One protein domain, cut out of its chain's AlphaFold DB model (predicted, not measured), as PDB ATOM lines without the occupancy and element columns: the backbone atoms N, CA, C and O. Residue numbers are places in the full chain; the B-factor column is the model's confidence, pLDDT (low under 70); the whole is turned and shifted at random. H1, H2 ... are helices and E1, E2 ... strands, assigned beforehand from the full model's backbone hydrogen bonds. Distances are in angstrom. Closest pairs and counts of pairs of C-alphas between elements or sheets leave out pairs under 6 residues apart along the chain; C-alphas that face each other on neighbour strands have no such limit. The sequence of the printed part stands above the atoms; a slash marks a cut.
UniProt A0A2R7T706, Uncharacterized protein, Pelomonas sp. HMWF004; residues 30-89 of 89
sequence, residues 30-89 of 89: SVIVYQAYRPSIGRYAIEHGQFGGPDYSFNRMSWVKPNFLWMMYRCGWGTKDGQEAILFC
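This is residues 30 to 89 of the 89 residues of an uncharacterized protein of Pelomonas sp. HMWF004 (UniProt A0A2R7T706). A small two-stranded ladder, E1 and E2, sits between two short helices, H1 on one side and H2 on the other, while residues 49 to 67 make a wide loop from one helix to the other. The 60 printed residues run E1, H1, H2, E2, the strands antiparallel; the class is mixed, with 25 residues in named elements. The whole is compact, radius of gyration of the C-alphas 11.0 A, spanning 28 by 27 by 20 A.

E1, residues 34 to 37, and E2, residues 85 to 88, are antiparallel at 151 degrees; N 35 and O 87 are 2.9 A apart, within hydrogen-bond range. For H1, residues 39 to 48, and E2, the closest C-alphas, of Gly 42 and Ala 85, are 5.3 A apart. For H2, residues 68 to 74, and E1, those of Tyr 34 and Phe 68 are 6.1 A apart. H1 and H2 are apart. In both helices every O i to N i+4 pair is within hydrogen-bond range.

E1 spans 10.0 A from C-alpha 34 at (52.967, 45.361, 111.248), H1 14.2 A, H2 9.8 A, and E2 10.1 A to C-alpha 88 at (48.474, 46.122, 111.466).

The farthest C-alphas, of Ser 30 and Asp 81, are 29.4 A apart. The printed part has no cut; the link H1 to H2 is long. No printed residue is under pLDDT 70.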
ATOM      1  N   SER A  30      47.553  51.773  99.413       93.38
ATOM      2  CA  SER A  30      47.969  51.398 100.758       93.38
ATOM      3  C   SER A  30      48.923  50.211 100.760       93.38
ATOM      4  O   SER A  30      48.927  49.374  99.860       93.38
ATOM      5  N   VAL A  31      49.736  50.135 101.810       93.94
ATOM      6  CA  VAL A  31      50.600  48.996 102.115       93.94
ATOM      7  C   VAL A  31      50.376  48.606 103.564       93.94
ATOM      8  O   VAL A  31      50.327  49.468 104.436       93.94
ATOM      9  N   ILE A  32      50.271  47.306 103.815       94.19
ATOM     10  CA  ILE A  32      50.062  46.782 105.159       94.19
ATOM     11  C   ILE A  32      51.401  46.675 105.869       94.19
ATOM     12  O   ILE A  32      52.341  46.029 105.387       94.19
ATOM     13  N   VAL A  33      51.470  47.264 107.059       94.62
ATOM     14  CA  VAL A  33      52.649  47.178 107.921       94.62
ATOM     15  C   VAL A  33      52.266  46.701 109.312       94.62
ATOM     16  O   VAL A  33      51.204  47.015 109.841       94.62
ATOM     17  N   TYR A  34      53.166  45.942 109.928       95.06
ATOM     18  CA  TYR A  34      52.967  45.361 111.248       95.06
ATOM     19  C   TYR A  34      53.833  46.081 112.274       95.06
ATOM     20  O   TYR A  34      55.033  46.302 112.065       95.06
ATOM     21  N   GLN A  35      53.237  46.435 113.407       94.44
ATOM     22  CA  GLN A  35      53.937  47.113 114.488       94.44
ATOM     23  C   GLN A  35      53.526  46.547 115.843       94.44
ATOM     24  O   GLN A  35      52.360  46.258 116.092       94.44
ATOM     25  N   ALA A  36      54.518  46.397 116.717       95.56
ATOM     26  CA  ALA A  36      54.314  46.017 118.101       95.56
ATOM     27  C   ALA A  36      54.273  47.263 118.987       95.56
ATOM     28  O   ALA A  36      55.086  48.182 118.831       95.56
ATOM     29  N   TYR A  37      53.334  47.255 119.921       95.50
ATOM     30  CA  TYR A  37      53.012  48.353 120.810       95.50
ATOM     31  C   TYR A  37      52.791  47.857 122.235       95.50
ATOM     32  O   TYR A  37      52.543  46.675 122.481       95.50
ATOM     33  N   ARG A  38      52.804  48.814 123.165       96.38
ATOM     34  CA  ARG A  38      52.326  48.617 124.532       96.38
ATOM     35  C   ARG A  38      50.838  48.243 124.537       96.38
ATOM     36  O   ARG A  38      50.091  48.727 123.679       96.38
ATOM     37  N   PRO A  39      50.365  47.491 125.547       97.12
ATOM     38  CA  PRO A  39      48.964  47.099 125.641       97.12
ATOM     39  C   PRO A  39      47.994  48.281 125.669       97.12
ATOM     40  O   PRO A  39      46.890  48.158 125.153       97.12
ATOM     41  N   SER A  40      48.381  49.425 126.244       97.19
ATOM     42  CA  SER A  40      47.529  50.617 126.306       97.19
ATOM     43  C   SER A  40      47.207  51.191 124.925       97.19
ATOM     44  O   SER A  40      46.045  51.463 124.638       97.19
ATOM     45  N   ILE A  41      48.204  51.279 124.039       96.81
ATOM     46  CA  ILE A  41      48.017  51.670 122.633       96.81
ATOM     47  C   ILE A  41      47.149  50.632 121.911       96.81
ATOM     48  O   ILE A  41      46.227  50.996 121.184       96.81
ATOM     49  N   GLY A  42      47.424  49.342 122.140       96.50
ATOM     50  CA  GLY A  42      46.644  48.235 121.585       96.50
ATOM     51  C   GLY A  42      45.153  48.338 121.906       96.50
ATOM     52  O   GLY A  42      44.316  48.303 121.007       96.50
ATOM     53  N   ARG A  43      44.830  48.519 123.192       97.06
ATOM     54  CA  ARG A  43      43.451  48.676 123.678       97.06
ATOM     55  C   ARG A  43      42.788  49.922 123.107       97.06
ATOM     56  O   ARG A  43      41.693  49.808 122.571       97.06
ATOM     57  N   TYR A  44      43.477  51.065 123.138       97.44
ATOM     58  CA  TYR A  44      42.947  52.308 122.576       97.44
ATOM     59  C   TYR A  44      42.544  52.127 121.107       97.44
ATOM     60  O   TYR A  44      41.441  52.513 120.721       97.44
ATOM     61  N   ALA A  45      43.409  51.499 120.303       96.06
ATOM     62  CA  ALA A  45      43.155  51.291 118.882       96.06
ATOM     63  C   ALA A  45      41.952  50.378 118.616       96.06
ATOM     64  O   ALA A  45      41.179  50.647 117.699       96.06
ATOM     65  N   ILE A  46      41.770  49.331 119.425       94.25
ATOM     66  CA  ILE A  46      40.614  48.430 119.324       94.25
ATOM     67  C   ILE A  46      39.323  49.160 119.706       94.25
ATOM     68  O   ILE A  46      38.324  49.036 119.004       94.25
ATOM     69  N   GLU A  47      39.343  49.931 120.792       96.88
ATOM     70  CA  GLU A  47      38.168  50.647 121.303       96.88
ATOM     71  C   GLU A  47      37.711  51.776 120.368       96.88
ATOM     72  O   GLU A  47      36.512  51.988 120.200       96.88
ATOM     73  N   HIS A  48      38.652  52.488 119.742       96.31
ATOM     74  CA  HIS A  48      38.360  53.683 118.941       96.31
ATOM     75  C   HIS A  48      38.430  53.445 117.429       96.31
ATOM     76  O   HIS A  48      38.074  54.333 116.656       96.31
ATOM     77  N   GLY A  49      38.924  52.285 116.990       93.19
ATOM     78  CA  GLY A  49      39.120  51.972 115.573       93.19
ATOM     79  C   GLY A  49      40.218  52.794 114.885       93.19
ATOM     80  O   GLY A  49      40.241  52.866 113.660       93.19
ATOM     81  N   GLN A  50      41.112  53.434 115.646       94.06
ATOM     82  CA  GLN A  50      42.209  54.258 115.128       94.06
ATOM     83  C   GLN A  50      43.354  54.385 116.140       94.06
ATOM     84  O   GLN A  50      43.142  54.285 117.348       94.06
ATOM     85  N   PHE A  51      44.567  54.669 115.664       93.38
ATOM     86  CA  PHE A  51      45.693  54.988 116.546       93.38
ATOM     87  C   PHE A  51      45.515  56.362 117.197       93.38
ATOM     88  O   PHE A  51      45.031  57.303 116.571       93.38
ATOM     89  N   GLY A  52      45.937  56.488 118.453       94.25
ATOM     90  CA  GLY A  52      45.851  57.733 119.204       94.25
ATOM     91  C   GLY A  52      45.963  57.499 120.706       94.25
ATOM     92  O   GLY A  52      46.509  56.491 121.154       94.25
ATOM     93  N   GLY A  53      45.431  58.445 121.473       94.44
ATOM     94  CA  GLY A  53      45.492  58.411 122.927       94.44
ATOM     95  C   GLY A  53      46.825  58.921 123.486       94.44
ATOM     96  O   GLY A  53      47.740  59.253 122.731       94.44
ATOM     97  N   PRO A  54      46.933  59.005 124.821       95.25
ATOM     98  CA  PRO A  54      48.054  59.664 125.495       95.25
ATOM     99  C   PRO A  54      49.395  58.941 125.307       95.25
ATOM    100  O   PRO A  54      50.443  59.577 125.354       95.25
ATOM    101  N   ASP A  55      49.364  57.629 125.064       95.19
ATOM    102  CA  ASP A  55      50.570  56.802 124.951       95.19
ATOM    103  C   ASP A  55      51.079  56.658 123.506       95.19
ATOM    104  O   ASP A  55      52.182  56.146 123.290       95.19
ATOM    105  N   TYR A  56      50.299  57.076 122.502       94.94
ATOM    106  CA  TYR A  56      50.688  56.975 121.096       94.94
ATOM    107  C   TYR A  56      51.366  58.259 120.614       94.94
ATOM    108  O   TYR A  56      50.878  59.365 120.826       94.94
ATOM    109  N   SER A  57      52.484  58.112 119.899       92.75
ATOM    110  CA  SER A  57      53.213  59.237 119.314       92.75
ATOM    111  C   SER A  57      53.206  59.158 117.793       92.75
ATOM    112  O   SER A  57      53.791  58.246 117.211       92.75
ATOM    113  N   PHE A  58      52.610  60.166 117.155       90.69
ATOM    114  CA  PHE A  58      52.625  60.338 115.697       90.69
ATOM    115  C   PHE A  58      54.003  60.721 115.144       90.69
ATOM    116  O   PHE A  58      54.268  60.528 113.965       90.69
ATOM    117  N   ASN A  59      54.900  61.213 116.002       92.62
ATOM    118  CA  ASN A  59      56.253  61.619 115.618       92.62
ATOM    119  C   ASN A  59      57.289  60.510 115.856       92.62
ATOM    120  O   ASN A  59      58.493  60.733 115.714       92.62
ATOM    121  N   ARG A  60      56.855  59.312 116.265       88.69
ATOM    122  CA  ARG A  60      57.760  58.194 116.525       88.69
ATOM    123  C   ARG A  60      58.298  57.632 115.213       88.69
ATOM    124  O   ARG A  60      57.562  57.036 114.433       88.69
ATOM    125  N   MET A  61      59.615  57.693 115.051       86.94
ATOM    126  CA  MET A  61      60.302  56.928 114.014       86.94
ATOM    127  C   MET A  61      60.250  55.430 114.326       86.94
ATOM    128  O   MET A  61      60.595  54.990 115.425       86.94
ATOM    129  N   SER A  62      59.821  54.640 113.345       83.56
ATOM    130  CA  SER A  62      59.709  53.186 113.448       83.56
ATOM    131  C   SER A  62      60.193  52.534 112.160       83.56
ATOM    132  O   SER A  62      60.000  53.056 111.067       83.56
ATOM    133  N   TRP A  63      60.817  51.369 112.295       86.56
ATOM    134  CA  TRP A  63      61.181  50.541 111.152       86.56
ATOM    135  C   TRP A  63      59.930  49.880 110.574       86.56
ATOM    136  O   TRP A  63      59.233  49.163 111.305       86.56
ATOM    137  N   VAL A  64      59.694  50.066 109.276       89.06
ATOM    138  CA  VAL A  64      58.611  49.410 108.531       89.06
ATOM    139  C   VAL A  64      58.840  47.898 108.510       89.06
ATOM    140  O   VAL A  64      59.936  47.432 108.203       89.06
ATOM    141  N   LYS A  65      57.809  47.125 108.859       93.94
ATOM    142  CA  LYS A  65      57.838  45.657 108.825       93.94
ATOM    143  C   LYS A  65      56.633  45.174 108.027       93.94
ATOM    144  O   LYS A  65      55.546  45.083 108.589       93.94
ATOM    145  N   PRO A  66      56.802  44.870 106.735       94.44
ATOM    146  CA  PRO A  66      55.699  44.447 105.876       94.44
ATOM    147  C   PRO A  66      55.352  42.956 106.036       94.44
ATOM    148  O   PRO A  66      54.407  42.461 105.430       94.44
ATOM    149  N   ASN A  67      56.105  42.222 106.863       91.88
ATOM    150  CA  ASN A  67      55.927  40.793 107.089       91.88
ATOM    151  C   ASN A  67      55.546  40.504 108.549       91.88
ATOM    152  O   ASN A  67      56.276  40.863 109.480       91.88
ATOM    153  N   PHE A  68      54.420  39.811 108.736       92.06
ATOM    154  CA  PHE A  68      53.884  39.474 110.054       92.06
ATOM    155  C   PHE A  68      54.825  38.578 110.866       92.06
ATOM    156  O   PHE A  68      55.120  38.884 112.017       92.06
ATOM    157  N   LEU A  69      55.345  37.497 110.275       91.94
ATOM    158  CA  LEU A  69      56.218  36.556 110.986       91.94
ATOM    159  C   LEU A  69      57.547  37.205 111.383       91.94
ATOM    160  O   LEU A  69      58.053  36.959 112.478       91.94
ATOM    161  N   TRP A  70      58.078  38.097 110.545       91.81
ATOM    162  CA  TRP A  70      59.237  38.906 110.901       91.81
ATOM    163  C   TRP A  70      58.940  39.837 112.084       91.81
ATOM    164  O   TRP A  70      59.742  39.904 113.021       91.81
ATOM    165  N   MET A  71      57.788  40.518 112.093       95.44
ATOM    166  CA  MET A  71      57.361  41.321 113.244       95.44
ATOM    167  C   MET A  71      57.235  40.452 114.503       95.44
ATOM    168  O   MET A  71      57.833  40.800 115.521       95.44
ATOM    169  N   MET A  72      56.563  39.300 114.425       96.50
ATOM    170  CA  MET A  72      56.410  38.380 115.559       96.50
ATOM    171  C   MET A  72      57.762  37.928 116.111       96.50
ATOM    172  O   MET A  72      58.007  38.032 117.311       96.50
ATOM    173  N   TYR A  73      58.697  37.529 115.249       96.06
ATOM    174  CA  TYR A  73      60.059  37.211 115.676       96.06
ATOM    175  C   TYR A  73      60.731  38.399 116.393       96.06
ATOM    176  O   TYR A  73      61.334  38.246 117.460       96.06
ATOM    177  N   ARG A  74      60.593  39.618 115.855       94.94
ATOM    178  CA  ARG A  74      61.215  40.826 116.423       94.94
ATOM    179  C   ARG A  74      60.648  41.216 117.788       94.94
ATOM    180  O   ARG A  74      61.447  41.609 118.645       94.94
ATOM    181  N   CYS A  75      59.346  41.069 118.027       96.00
ATOM    182  CA  CYS A  75      58.742  41.321 119.342       96.00
ATOM    183  C   CYS A  75      58.827  40.127 120.307       96.00
ATOM    184  O   CYS A  75      58.245  40.184 121.386       96.00
ATOM    185  N   GLY A  76      59.560  39.061 119.963       97.31
ATOM    186  CA  GLY A  76      59.625  37.864 120.807       97.31
ATOM    187  C   GLY A  76      58.250  37.223 120.972       97.31
ATOM    188  O   GLY A  76      57.877  36.857 122.073       97.31
ATOM    189  N   TRP A  77      57.476  37.156 119.893       97.00
ATOM    190  CA  TRP A  77      56.118  36.619 119.881       97.00
ATOM    191  C   TRP A  77      55.153  37.328 120.843       97.00
ATOM    192  O   TRP A  77      54.243  36.711 121.383       97.00
ATOM    193  N   GLY A  78      55.348  38.633 121.045       96.75
ATOM    194  CA  GLY A  78      54.502  39.444 121.920       96.75
ATOM    195  C   GLY A  78      54.830  39.314 123.407       96.75
ATOM    196  O   GLY A  78      54.034  39.736 124.236       96.75
ATOM    197  N   THR A  79      55.982  38.742 123.769       97.38
ATOM    198  CA  THR A  79      56.380  38.599 125.181       97.38
ATOM    199  C   THR A  79      57.388  39.650 125.642       97.38
ATOM    200  O   THR A  79      57.757  39.665 126.814       97.38
ATOM    201  N   LYS A  80      57.901  40.499 124.741       97.44
ATOM    202  CA  LYS A  80      58.824  41.581 125.111       97.44
ATOM    203  C   LYS A  80      58.060  42.750 125.721       97.44
ATOM    204  O   LYS A  80      57.055  43.175 125.156       97.44
ATOM    205  N   ASP A  81      58.621  43.306 126.794       97.25
ATOM    206  CA  ASP A  81      58.082  44.490 127.462       97.25
ATOM    207  C   ASP A  81      57.858  45.641 126.467       97.25
ATOM    208  O   ASP A  81      58.742  46.012 125.677       97.25
ATOM    209  N   GLY A  82      56.636  46.163 126.472       95.12
ATOM    210  CA  GLY A  82      56.166  47.236 125.605       95.12
ATOM    211  C   GLY A  82      55.948  46.876 124.131       95.12
ATOM    212  O   GLY A  82      55.806  47.785 123.307       95.12
ATOM    213  N   GLN A  83      55.948  45.590 123.784       96.25
ATOM    214  CA  GLN A  83      55.721  45.055 122.438       96.25
ATOM    215  C   GLN A  83      54.730  43.876 122.427       96.25
ATOM    216  O   GLN A  83      54.832  42.972 121.596       96.25
ATOM    217  N   GLU A  84      53.778  43.878 123.349       97.38
ATOM    218  CA  GLU A  84      52.840  42.783 123.596       97.38
ATOM    219  C   GLU A  84      51.591  42.855 122.708       97.38
ATOM    220  O   GLU A  84      50.946  41.838 122.459       97.38
ATOM    221  N   ALA A  85      51.249  44.043 122.196       96.44
ATOM    222  CA  ALA A  85      50.130  44.240 121.280       96.44
ATOM    223  C   ALA A  85      50.636  44.425 119.845       96.44
ATOM    224  O   ALA A  85      51.286  45.422 119.534       96.44
ATOM    225  N   ILE A  86      50.325  43.481 118.957       95.62
ATOM    226  CA  ILE A  86      50.698  43.557 117.542       95.62
ATOM    227  C   ILE A  86      49.488  44.040 116.752       95.62
ATOM    228  O   ILE A  86      48.453  43.376 116.721       95.62
ATOM    229  N   LEU A  87      49.637  45.190 116.106       94.12
ATOM    230  CA  LEU A  87      48.620  45.787 115.251       94.12
ATOM    231  C   LEU A  87      49.139  45.881 113.817       94.12
ATOM    232  O   LEU A  87      50.344  46.022 113.586       94.12
ATOM    233  N   PHE A  88      48.214  45.816 112.866       90.94
ATOM    234  CA  PHE A  88      48.474  46.122 111.466       90.94
ATOM    235  C   PHE A  88      47.686  47.366 111.063       90.94
ATOM    236  O   PHE A  88      46.587  47.600 111.575       90.94
ATOM    237  N   CYS A  89      48.269  48.157 110.174       84.50
ATOM    238  CA  CYS A  89      47.654  49.328 109.564       84.50
ATOM    239  C   CYS A  89      47.945  49.345 108.073       84.50
ATOM    240  O   CYS A  89      49.022  48.817 107.698       84.50
TER     241      CYS A  89